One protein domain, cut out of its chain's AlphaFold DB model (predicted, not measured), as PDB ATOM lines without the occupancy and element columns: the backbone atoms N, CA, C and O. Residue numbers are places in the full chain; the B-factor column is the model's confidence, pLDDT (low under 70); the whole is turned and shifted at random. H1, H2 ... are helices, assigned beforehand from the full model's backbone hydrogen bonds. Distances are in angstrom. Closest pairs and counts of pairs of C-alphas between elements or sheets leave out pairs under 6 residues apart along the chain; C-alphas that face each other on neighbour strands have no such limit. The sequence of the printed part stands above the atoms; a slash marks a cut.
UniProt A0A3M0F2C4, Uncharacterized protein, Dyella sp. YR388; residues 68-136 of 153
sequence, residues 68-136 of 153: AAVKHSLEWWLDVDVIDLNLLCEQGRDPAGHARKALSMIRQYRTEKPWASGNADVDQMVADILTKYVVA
ATOM      1  N   ALA A  68       2.896  -7.813   2.557       75.94
ATOM      2  CA  ALA A  68       1.479  -7.748   2.192       75.94
ATOM      3  C   ALA A  68       1.240  -7.071   0.828       75.94
ATOM      4  O   ALA A  68       0.439  -7.559   0.034       75.94
ATOM      5  N   ALA A  69       1.964  -5.985   0.534       64.69
ATOM      6  CA  ALA A  69       1.863  -5.276  -0.744       64.69
ATOM      7  C   ALA A  69       2.435  -6.108  -1.900       64.69
ATOM      8  O   ALA A  69       1.849  -6.163  -2.984       64.69
ATOM      9  N   VAL A  70       3.541  -6.815  -1.643       71.81
ATOM     10  CA  VAL A  70       4.121  -7.768  -2.597       71.81
ATOM     11  C   VAL A  70       3.142  -8.899  -2.881       71.81
ATOM     12  O   VAL A  70       2.881  -9.182  -4.046       71.81
ATOM     13  N   LYS A  71       2.547  -9.495  -1.839       78.12
ATOM     14  CA  LYS A  71       1.533 -10.539  -2.002       78.12
ATOM     15  C   LYS A  71       0.372 -10.038  -2.855       78.12
ATOM     16  O   LYS A  71       0.083 -10.654  -3.866       78.12
ATOM     17  N   HIS A  72      -0.245  -8.914  -2.491       80.19
ATOM     18  CA  HIS A  72      -1.352  -8.335  -3.259       80.19
ATOM     19  C   HIS A  72      -0.987  -8.151  -4.737       80.19
ATOM     20  O   HIS A  72      -1.776  -8.462  -5.623       80.19
ATOM     21  N   SER A  73       0.212  -7.639  -5.012       76.69
ATOM     22  CA  SER A  73       0.655  -7.418  -6.386       76.69
ATOM     23  C   SER A  73       0.815  -8.741  -7.135       76.69
ATOM     24  O   SER A  73       0.331  -8.859  -8.252       76.69
ATOM     25  N   LEU A  74       1.442  -9.750  -6.520       80.56
ATOM     26  CA  LEU A  74       1.582 -11.086  -7.108       80.56
ATOM     27  C   LEU A  74       0.227 -11.754  -7.375       80.56
ATOM     28  O   LEU A  74       0.069 -12.385  -8.412       80.56
ATOM     29  N   GLU A  75      -0.745 -11.594  -6.478       84.06
ATOM     30  CA  GLU A  75      -2.091 -12.147  -6.670       84.06
ATOM     31  C   GLU A  75      -2.812 -11.502  -7.859       84.06
ATOM     32  O   GLU A  75      -3.466 -12.209  -8.620       84.06
ATOM     33  N   TRP A  76      -2.645 -10.189  -8.052       81.56
ATOM     34  CA  TRP A  76      -3.160  -9.474  -9.221       81.56
ATOM     35  C   TRP A  76      -2.487  -9.932 -10.522       81.56
ATOM     36  O   TRP A  76      -3.154 -10.152 -11.528       81.56
ATOM     37  N   TRP A  77      -1.163 -10.113 -10.510       80.44
ATOM     38  CA  TRP A  77      -0.432 -10.647 -11.666       80.44
ATOM     39  C   TRP A  77      -0.885 -12.051 -12.036       80.44
ATOM     40  O   TRP A  77      -1.037 -12.350 -13.216       80.44
ATOM     41  N   LEU A  78      -1.173 -12.881 -11.036       83.75
ATOM     42  CA  LEU A  78      -1.683 -14.220 -11.272       83.75
ATOM     43  C   LEU A  78      -3.043 -14.203 -11.992       83.75
ATOM     44  O   LEU A  78      -3.290 -15.078 -12.815       83.75
ATOM     45  N   ASP A  79      -3.903 -13.210 -11.738       83.81
ATOM     46  CA  ASP A  79      -5.169 -13.041 -12.471       83.81
ATOM     47  C   ASP A  79      -4.937 -12.655 -13.942       83.81
ATOM     48  O   ASP A  79      -5.605 -13.184 -14.832       83.81
ATOM     49  N   VAL A  80      -3.952 -11.791 -14.216       82.50
ATOM     50  CA  VAL A  80      -3.539 -11.450 -15.593       82.50
ATOM     51  C   VAL A  80      -2.990 -12.684 -16.312       82.50
ATOM     52  O   VAL A  80      -3.421 -12.988 -17.425       82.50
ATOM     53  N   ASP A  81      -2.118 -13.448 -15.649       84.56
ATOM     54  CA  ASP A  81      -1.556 -14.685 -16.195       84.56
ATOM     55  C   ASP A  81      -2.662 -15.692 -16.547       84.56
ATOM     56  O   ASP A  81      -2.584 -16.360 -17.577       84.56
ATOM     57  N   VAL A  82      -3.728 -15.797 -15.745       88.50
ATOM     58  CA  VAL A  82      -4.875 -16.668 -16.062       88.50
ATOM     59  C   VAL A  82      -5.527 -16.283 -17.394       88.50
ATOM     60  O   VAL A  82      -5.845 -17.164 -18.199       88.50
ATOM     61  N   ILE A  83      -5.705 -14.986 -17.648       85.12
ATOM     62  CA  ILE A  83      -6.307 -14.481 -18.887       85.12
ATOM     63  C   ILE A  83      -5.395 -14.786 -20.082       85.12
ATOM     64  O   ILE A  83      -5.851 -15.365 -21.074       85.12
ATOM     65  N   ASP A  84      -4.102 -14.480 -19.964       84.38
ATOM     66  CA  ASP A  84      -3.122 -14.692 -21.032       84.38
ATOM     67  C   ASP A  84      -2.932 -16.180 -21.358       84.38
ATOM     68  O   ASP A  84      -2.926 -16.584 -22.526       84.38
ATOM     69  N   LEU A  85      -2.844 -17.034 -20.334       84.00
ATOM     70  CA  LEU A  85      -2.737 -18.482 -20.508       84.00
ATOM     71  C   LEU A  85      -3.993 -19.065 -21.166       84.00
ATOM     72  O   LEU A  85      -3.880 -19.951 -22.020       84.00
ATOM     73  N   ASN A  86      -5.187 -18.578 -20.813       89.94
ATOM     74  CA  ASN A  86      -6.420 -19.017 -21.465       89.94
ATOM     75  C   ASN A  86      -6.451 -18.599 -22.935       89.94
ATOM     76  O   ASN A  86      -6.827 -19.407 -23.783       89.94
ATOM     77  N   LEU A  87      -5.991 -17.387 -23.255       86.94
ATOM     78  CA  LEU A  87      -5.890 -16.924 -24.636       86.94
ATOM     79  C   LEU A  87      -4.937 -17.805 -25.458       86.94
ATOM     80  O   LEU A  87      -5.262 -18.172 -26.587       86.94
ATOM     81  N   LEU A  88      -3.796 -18.215 -24.891       82.25
ATOM     82  CA  LEU A  88      -2.895 -19.176 -25.540       82.25
ATOM     83  C   LEU A  88      -3.593 -20.513 -25.823       82.25
ATOM     84  O   LEU A  88      -3.418 -21.083 -26.905       82.25
ATOM     85  N   CYS A  89      -4.404 -20.998 -24.881       83.94
ATOM     86  CA  CYS A  89      -5.171 -22.231 -25.044       83.94
ATOM     87  C   CYS A  89      -6.244 -22.104 -26.137       83.94
ATOM     88  O   CYS A  89      -6.347 -22.989 -26.988       83.94
ATOM     89  N   GLU A  90      -7.018 -21.017 -26.133       86.31
ATOM     90  CA  GLU A  90      -8.104 -20.761 -27.092       86.31
ATOM     91  C   GLU A  90      -7.578 -20.519 -28.514       86.31
ATOM     92  O   GLU A  90      -8.200 -20.946 -29.484       86.31
ATOM     93  N   GLN A  91      -6.389 -19.927 -28.652       87.25
ATOM     94  CA  GLN A  91      -5.715 -19.736 -29.942       87.25
ATOM     95  C   GLN A  91      -5.018 -21.004 -30.469       87.25
ATOM     96  O   GLN A  91      -4.371 -20.955 -31.515       87.25
ATOM     97  N   GLY A  92      -5.081 -22.131 -29.748       82.38
ATOM     98  CA  GLY A  92      -4.368 -23.358 -30.122       82.38
ATOM     99  C   GLY A  92      -2.841 -23.231 -30.046       82.38
ATOM    100  O   GLY A  92      -2.120 -24.026 -30.644       82.38
ATOM    101  N   ARG A  93      -2.332 -22.239 -29.305       84.06
ATOM    102  CA  ARG A  93      -0.899 -21.933 -29.146       84.06
ATOM    103  C   ARG A  93      -0.262 -22.644 -27.951       84.06
ATOM    104  O   ARG A  93       0.846 -22.299 -27.553       84.06
ATOM    105  N   ASP A  94      -0.938 -23.659 -27.419       83.81
ATOM    106  CA  ASP A  94      -0.446 -24.532 -26.351       83.81
ATOM    107  C   ASP A  94      -0.375 -26.009 -26.797       83.81
ATOM    108  O   ASP A  94      -1.058 -26.868 -26.235       83.81
ATOM    109  N   PRO A  95       0.430 -26.349 -27.823       77.06
ATOM    110  CA  PRO A  95       0.507 -27.722 -28.332       77.06
ATOM    111  C   PRO A  95       1.102 -28.705 -27.311       77.06
ATOM    112  O   PRO A  95       0.817 -29.898 -27.366       77.06
ATOM    113  N   ALA A  96       1.918 -28.212 -26.377       83.88
ATOM    114  CA  ALA A  96       2.545 -29.010 -25.326       83.88
ATOM    115  C   ALA A  96       1.701 -29.104 -24.037       83.88
ATOM    116  O   ALA A  96       2.083 -29.822 -23.112       83.88
ATOM    117  N   GLY A  97       0.572 -28.391 -23.950       81.12
ATOM    118  CA  GLY A  97      -0.300 -28.400 -22.770       81.12
ATOM    119  C   GLY A  97       0.279 -27.684 -21.542       81.12
ATOM    120  O   GLY A  97      -0.183 -27.916 -20.423       81.12
ATOM    121  N   HIS A  98       1.312 -26.856 -21.709       83.94
ATOM    122  CA  HIS A  98       1.950 -26.133 -20.610       83.94
ATOM    123  C   HIS A  98       1.033 -25.058 -20.034       83.94
ATOM    124  O   HIS A  98       0.947 -24.936 -18.812       83.94
ATOM    125  N   ALA A  99       0.321 -24.323 -20.890       84.88
ATOM    126  CA  ALA A  99      -0.610 -23.299 -20.435       84.88
ATOM    127  C   ALA A  99      -1.809 -23.928 -19.714       84.88
ATOM    128  O   ALA A  99      -2.150 -23.501 -18.611       84.88
ATOM    129  N   ARG A 100      -2.369 -25.020 -20.255       86.56
ATOM    130  CA  ARG A 100      -3.438 -25.781 -19.580       86.56
ATOM    131  C   ARG A 100      -3.006 -26.313 -18.216       86.56
ATOM    132  O   ARG A 100      -3.764 -26.213 -17.254       86.56
ATOM    133  N   LYS A 101      -1.788 -26.856 -18.116       86.50
ATOM    134  CA  LYS A 101      -1.231 -27.347 -16.847       86.50
ATOM    135  C   LYS A 101      -1.005 -26.213 -15.843       86.50
ATOM    136  O   LYS A 101      -1.286 -26.383 -14.661       86.50
ATOM    137  N   ALA A 102      -0.511 -25.060 -16.293       89.31
ATOM    138  CA  ALA A 102      -0.353 -23.894 -15.430       89.31
ATOM    139  C   ALA A 102      -1.714 -23.424 -14.887       89.31
ATOM    140  O   ALA A 102      -1.865 -23.286 -13.676       89.31
ATOM    141  N   LEU A 103      -2.729 -23.296 -15.746       93.00
ATOM    142  CA  LEU A 103      -4.095 -22.934 -15.349       93.00
ATOM    143  C   LEU A 103      -4.687 -23.906 -14.323       93.00
ATOM    144  O   LEU A 103      -5.309 -23.479 -13.351       93.00
ATOM    145  N   SER A 104      -4.453 -25.208 -14.489       89.12
ATOM    146  CA  SER A 104      -4.941 -26.201 -13.535       89.12
ATOM    147  C   SER A 104      -4.243 -26.107 -12.170       89.12
ATOM    148  O   SER A 104      -4.889 -26.265 -11.135       89.12
ATOM    149  N   MET A 105      -2.942 -25.796 -12.148       89.19
ATOM    150  CA  MET A 105      -2.202 -25.530 -10.907       89.19
ATOM    151  C   MET A 105      -2.676 -24.238 -10.227       89.19
ATOM    152  O   MET A 105      -2.865 -24.222  -9.011       89.19
ATOM    153  N   ILE A 106      -2.930 -23.175 -10.998       92.56
ATOM    154  CA  ILE A 106      -3.474 -21.913 -10.476       92.56
ATOM    155  C   ILE A 106      -4.861 -22.141  -9.869       92.56
ATOM    156  O   ILE A 106      -5.145 -21.652  -8.776       92.56
ATOM    157  N   ARG A 107      -5.711 -22.946 -10.516       93.00
ATOM    158  CA  ARG A 107      -7.017 -23.342  -9.970       93.00
ATOM    159  C   ARG A 107      -6.887 -24.038  -8.613       93.00
ATOM    160  O   ARG A 107      -7.624 -23.705  -7.683       93.00
ATOM    161  N   GLN A 108      -5.973 -25.002  -8.491       89.00
ATOM    162  CA  GLN A 108      -5.731 -25.687  -7.219       89.00
ATOM    163  C   GLN A 108      -5.286 -24.689  -6.143       89.00
ATOM    164  O   GLN A 108      -5.884 -24.640  -5.070       89.00
ATOM    165  N   TYR A 109      -4.322 -23.824  -6.468       92.12
ATOM    166  CA  TYR A 109      -3.873 -22.756  -5.575       92.12
ATOM    167  C   TYR A 109      -5.030 -21.856  -5.113       92.12
ATOM    168  O   TYR A 109      -5.183 -21.629  -3.917       92.12
ATOM    169  N   ARG A 110      -5.897 -21.401  -6.029       93.31
ATOM    170  CA  ARG A 110      -7.066 -20.550  -5.724       93.31
ATOM    171  C   ARG A 110      -8.117 -21.246  -4.852       93.31
ATOM    172  O   ARG A 110      -8.824 -20.571  -4.109       93.31
ATOM    173  N   THR A 111      -8.195 -22.577  -4.901       90.75
ATOM    174  CA  THR A 111      -9.068 -23.366  -4.012       90.75
ATOM    175  C   THR A 111      -8.558 -23.332  -2.568       90.75
ATOM    176  O   THR A 111      -9.343 -23.219  -1.630       90.75
ATOM    177  N   GLU A 112      -7.239 -23.388  -2.379       92.00
ATOM    178  CA  GLU A 112      -6.595 -23.330  -1.059       92.00
ATOM    179  C   GLU A 112      -6.433 -21.893  -0.537       92.00
ATOM    180  O   GLU A 112      -6.427 -21.653   0.675       92.00
ATOM    181  N   LYS A 113      -6.271 -20.932  -1.452       93.19
ATOM    182  CA  LYS A 113      -6.016 -19.511  -1.193       93.19
ATOM    183  C   LYS A 113      -6.954 -18.641  -2.044       93.19
ATOM    184  O   LYS A 113      -6.532 -18.114  -3.076       93.19
ATOM    185  N   PRO A 114      -8.216 -18.465  -1.609       92.62
ATOM    186  CA  PRO A 114      -9.148 -17.576  -2.287       92.62
ATOM    187  C   PRO A 114      -8.623 -16.140  -2.333       92.62
ATOM    188  O   PRO A 114      -7.992 -15.658  -1.388       92.62
ATOM    189  N   TRP A 115      -8.918 -15.459  -3.433       91.12
ATOM    190  CA  TRP A 115      -8.497 -14.093  -3.713       91.12
ATOM    191  C   TRP A 115      -9.617 -13.348  -4.432       91.12
ATOM    192  O   TRP A 115     -10.393 -13.964  -5.157       91.12
ATOM    193  N   ALA A 116      -9.673 -12.036  -4.220       86.56
ATOM    194  CA  ALA A 116     -10.521 -11.124  -4.967       86.56
ATOM    195  C   ALA A 116      -9.676  -9.913  -5.359       86.56
ATOM    196  O   ALA A 116      -9.012  -9.312  -4.511       86.56
ATOM    197  N   SER A 117      -9.722  -9.558  -6.634       78.06
ATOM    198  CA  SER A 117      -8.979  -8.440  -7.208       78.06
ATOM    199  C   SER A 117      -9.550  -7.078  -6.779       78.06
ATOM    200  O   SER A 117      -8.891  -6.045  -6.905       78.06
ATOM    201  N   GLY A 118     -10.785  -7.071  -6.261       79.62
ATOM    202  CA  GLY A 118     -11.564  -5.863  -5.979       79.62
ATOM    203  C   GLY A 118     -12.349  -5.359  -7.195       79.62
ATOM    204  O   GLY A 118     -13.077  -4.374  -7.078       79.62
ATOM    205  N   ASN A 119     -12.233  -6.039  -8.341       81.25
ATOM    206  CA  ASN A 119     -13.009  -5.795  -9.548       81.25
ATOM    207  C   ASN A 119     -13.844  -7.040  -9.891       81.25
ATOM    208  O   ASN A 119     -13.308  -8.054 -10.332       81.25
ATOM    209  N   ALA A 120     -15.166  -6.931  -9.734       78.31
ATOM    210  CA  ALA A 120     -16.091  -8.047  -9.926       78.31
ATOM    211  C   ALA A 120     -16.059  -8.639 -11.347       78.31
ATOM    212  O   ALA A 120     -16.225  -9.848 -11.498       78.31
ATOM    213  N   ASP A 121     -15.810  -7.822 -12.374       77.75
ATOM    214  CA  ASP A 121     -15.753  -8.297 -13.760       77.75
ATOM    215  C   ASP A 121     -14.505  -9.160 -13.998       77.75
ATOM    216  O   ASP A 121     -14.572 -10.201 -14.654       77.75
ATOM    217  N   VAL A 122     -13.366  -8.751 -13.424       76.06
ATOM    218  CA  VAL A 122     -12.110  -9.519 -13.479       76.06
ATOM    219  C   VAL A 122     -12.251 -10.807 -12.675       76.06
ATOM    220  O   VAL A 122     -11.910 -11.877 -13.175       76.06
ATOM    221  N   ASP A 123     -12.814 -10.718 -11.469       81.56
ATOM    222  CA  ASP A 123     -13.025 -11.872 -10.594       81.56
ATOM    223  C   ASP A 123     -13.920 -12.925 -11.268       81.56
ATOM    224  O   ASP A 123     -13.602 -14.117 -11.254       81.56
ATOM    225  N   GLN A 124     -15.005 -12.491 -11.920       86.38
ATOM    226  CA  GLN A 124     -15.896 -13.381 -12.663       86.38
ATOM    227  C   GLN A 124     -15.192 -14.007 -13.872       86.38
ATOM    228  O   GLN A 124     -15.282 -15.216 -14.077       86.38
ATOM    229  N   MET A 125     -14.449 -13.214 -14.649       85.75
ATOM    230  CA  MET A 125     -13.707 -13.711 -15.810       85.75
ATOM    231  C   MET A 125     -12.678 -14.778 -15.414       85.75
ATOM    232  O   MET A 125     -12.603 -15.834 -16.043       85.75
ATOM    233  N   VAL A 126     -11.904 -14.527 -14.356       89.56
ATOM    234  CA  VAL A 126     -10.921 -15.481 -13.824       89.56
ATOM    235  C   VAL A 126     -11.619 -16.748 -13.333       89.56
ATOM    236  O   VAL A 126     -11.178 -17.852 -13.657       89.56
ATOM    237  N   ALA A 127     -12.731 -16.619 -12.604       92.38
ATOM    238  CA  ALA A 127     -13.507 -17.764 -12.139       92.38
ATOM    239  C   ALA A 127     -14.035 -18.617 -13.306       92.38
ATOM    240  O   ALA A 127     -13.885 -19.844 -13.292       92.38
ATOM    241  N   ASP A 128     -14.585 -17.985 -14.343       92.50
ATOM    242  CA  ASP A 128     -15.097 -18.668 -15.532       92.50
ATOM    243  C   ASP A 128     -13.980 -19.413 -16.266       92.50
ATOM    244  O   ASP A 128     -14.144 -20.577 -16.643       92.50
ATOM    245  N   ILE A 129     -12.813 -18.779 -16.425       92.50
ATOM    246  CA  ILE A 129     -11.637 -19.405 -17.033       92.50
ATOM    247  C   ILE A 129     -11.203 -20.619 -16.215       92.50
ATOM    248  O   ILE A 129     -11.109 -21.717 -16.761       92.50
ATOM    249  N   LEU A 130     -10.964 -20.460 -14.912       93.00
ATOM    250  CA  LEU A 130     -10.454 -21.541 -14.065       93.00
ATOM    251  C   LEU A 130     -11.440 -22.713 -13.968       93.00
ATOM    252  O   LEU A 130     -11.015 -23.861 -13.831       93.00
ATOM    253  N   THR A 131     -12.742 -22.467 -14.115       91.88
ATOM    254  CA  THR A 131     -13.762 -23.527 -14.151       91.88
ATOM    255  C   THR A 131     -13.634 -24.426 -15.387       91.88
ATOM    256  O   THR A 131     -13.974 -25.605 -15.311       91.88
ATOM    257  N   LYS A 132     -13.067 -23.940 -16.503       89.69
ATOM    258  CA  LYS A 132     -12.804 -24.761 -17.703       89.69
ATOM    259  C   LYS A 132     -11.702 -25.806 -17.484       89.69
ATOM    260  O   LYS A 132     -11.698 -26.836 -18.153       89.69
ATOM    261  N   TYR A 133     -10.768 -25.556 -16.563       84.12
ATOM    262  CA  TYR A 133      -9.541 -26.348 -16.391       84.12
ATOM    263  C   TYR A 133      -9.563 -27.206 -15.121       84.12
ATOM    264  O   TYR A 133      -8.581 -27.290 -14.379       84.12
ATOM    265  N   VAL A 134     -10.695 -27.868 -14.864       72.62
ATOM    266  CA  VAL A 134     -10.783 -28.914 -13.837       72.62
ATOM    267  C   VAL A 134      -9.822 -30.039 -14.213       72.62
ATOM    268  O   VAL A 134      -9.944 -30.632 -15.285       72.62
ATOM    269  N   VAL A 135      -8.857 -30.339 -13.341       57.88
ATOM    270  CA  VAL A 135      -8.032 -31.537 -13.512       57.88
ATOM    271  C   VAL A 135      -8.963 -32.745 -13.452       57.88
ATOM    272  O   VAL A 135      -9.649 -32.964 -12.456       57.88
ATOM    273  N   ALA A 136      -8.981 -33.534 -14.525       46.44
ATOM    274  CA  ALA A 136      -9.353 -34.934 -14.437       46.44
ATOM    275  C   ALA A 136      -8.230 -35.647 -13.672       46.44
ATOM    276  O   ALA A 136      -7.259 -36.118 -14.264       46.44
TER     277      ALA A 136
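What this domain is: This is residues 68 to 136 of the 153 residues of an uncharacterized protein of Dyella sp. YR388 (UniProt A0A3M0F2C4). A long helix, H1, and a shorter one, H2, fold back on each other as a splayed helical hairpin, and H3 crosses over one side of both. The 69 printed residues include three named helices, in the order H1, H2, H3, and no named strand: the class is all helix, mostly crossed in packing. The whole is compact, radius of gyration of the C-alphas 11.9 A, with an elongated outline of 36 by 21 by 20 A.

How they stand to each other: H1, residues 68 to 90, touches H2, residues 98 to 112, closest at the C-alphas of Leu 85 and Ala 99, 5.3 A apart; this hairpin runs opposite ways at a steep tilt of 41 degrees. With residues 79 to 86 alone H1 touches H3, residues 120 to 132, the same way at a steep 53 degrees; the closest C-alphas, Asp 79 and Val 126, are 6.4 A apart. Residues 103 to 107 of H2 touch residues 130 to 131 of H3, opposite ways at a steep 64 degrees; the closest C-alphas, Arg 107 and Leu 130, are 5.6 A apart. Every O i to N i+4 pair is within hydrogen-bond range in H1 and H2, 8 of 9 in H3.

Where its parts are: H1 starts at C-alpha 68 (1.479, -7.748, 2.192) and is 33.4 A long, H2 21.5 A; H3, 18.7 A, ends at C-alpha 132 (-12.804, -24.761, -17.703).

The domain as a whole: The C-alphas of Ala 68 and Pro 95 are farthest apart, 36.5 A. The printed part has no cut, and both links are short. Residues 69 and 135 to 136 have pLDDT under 70.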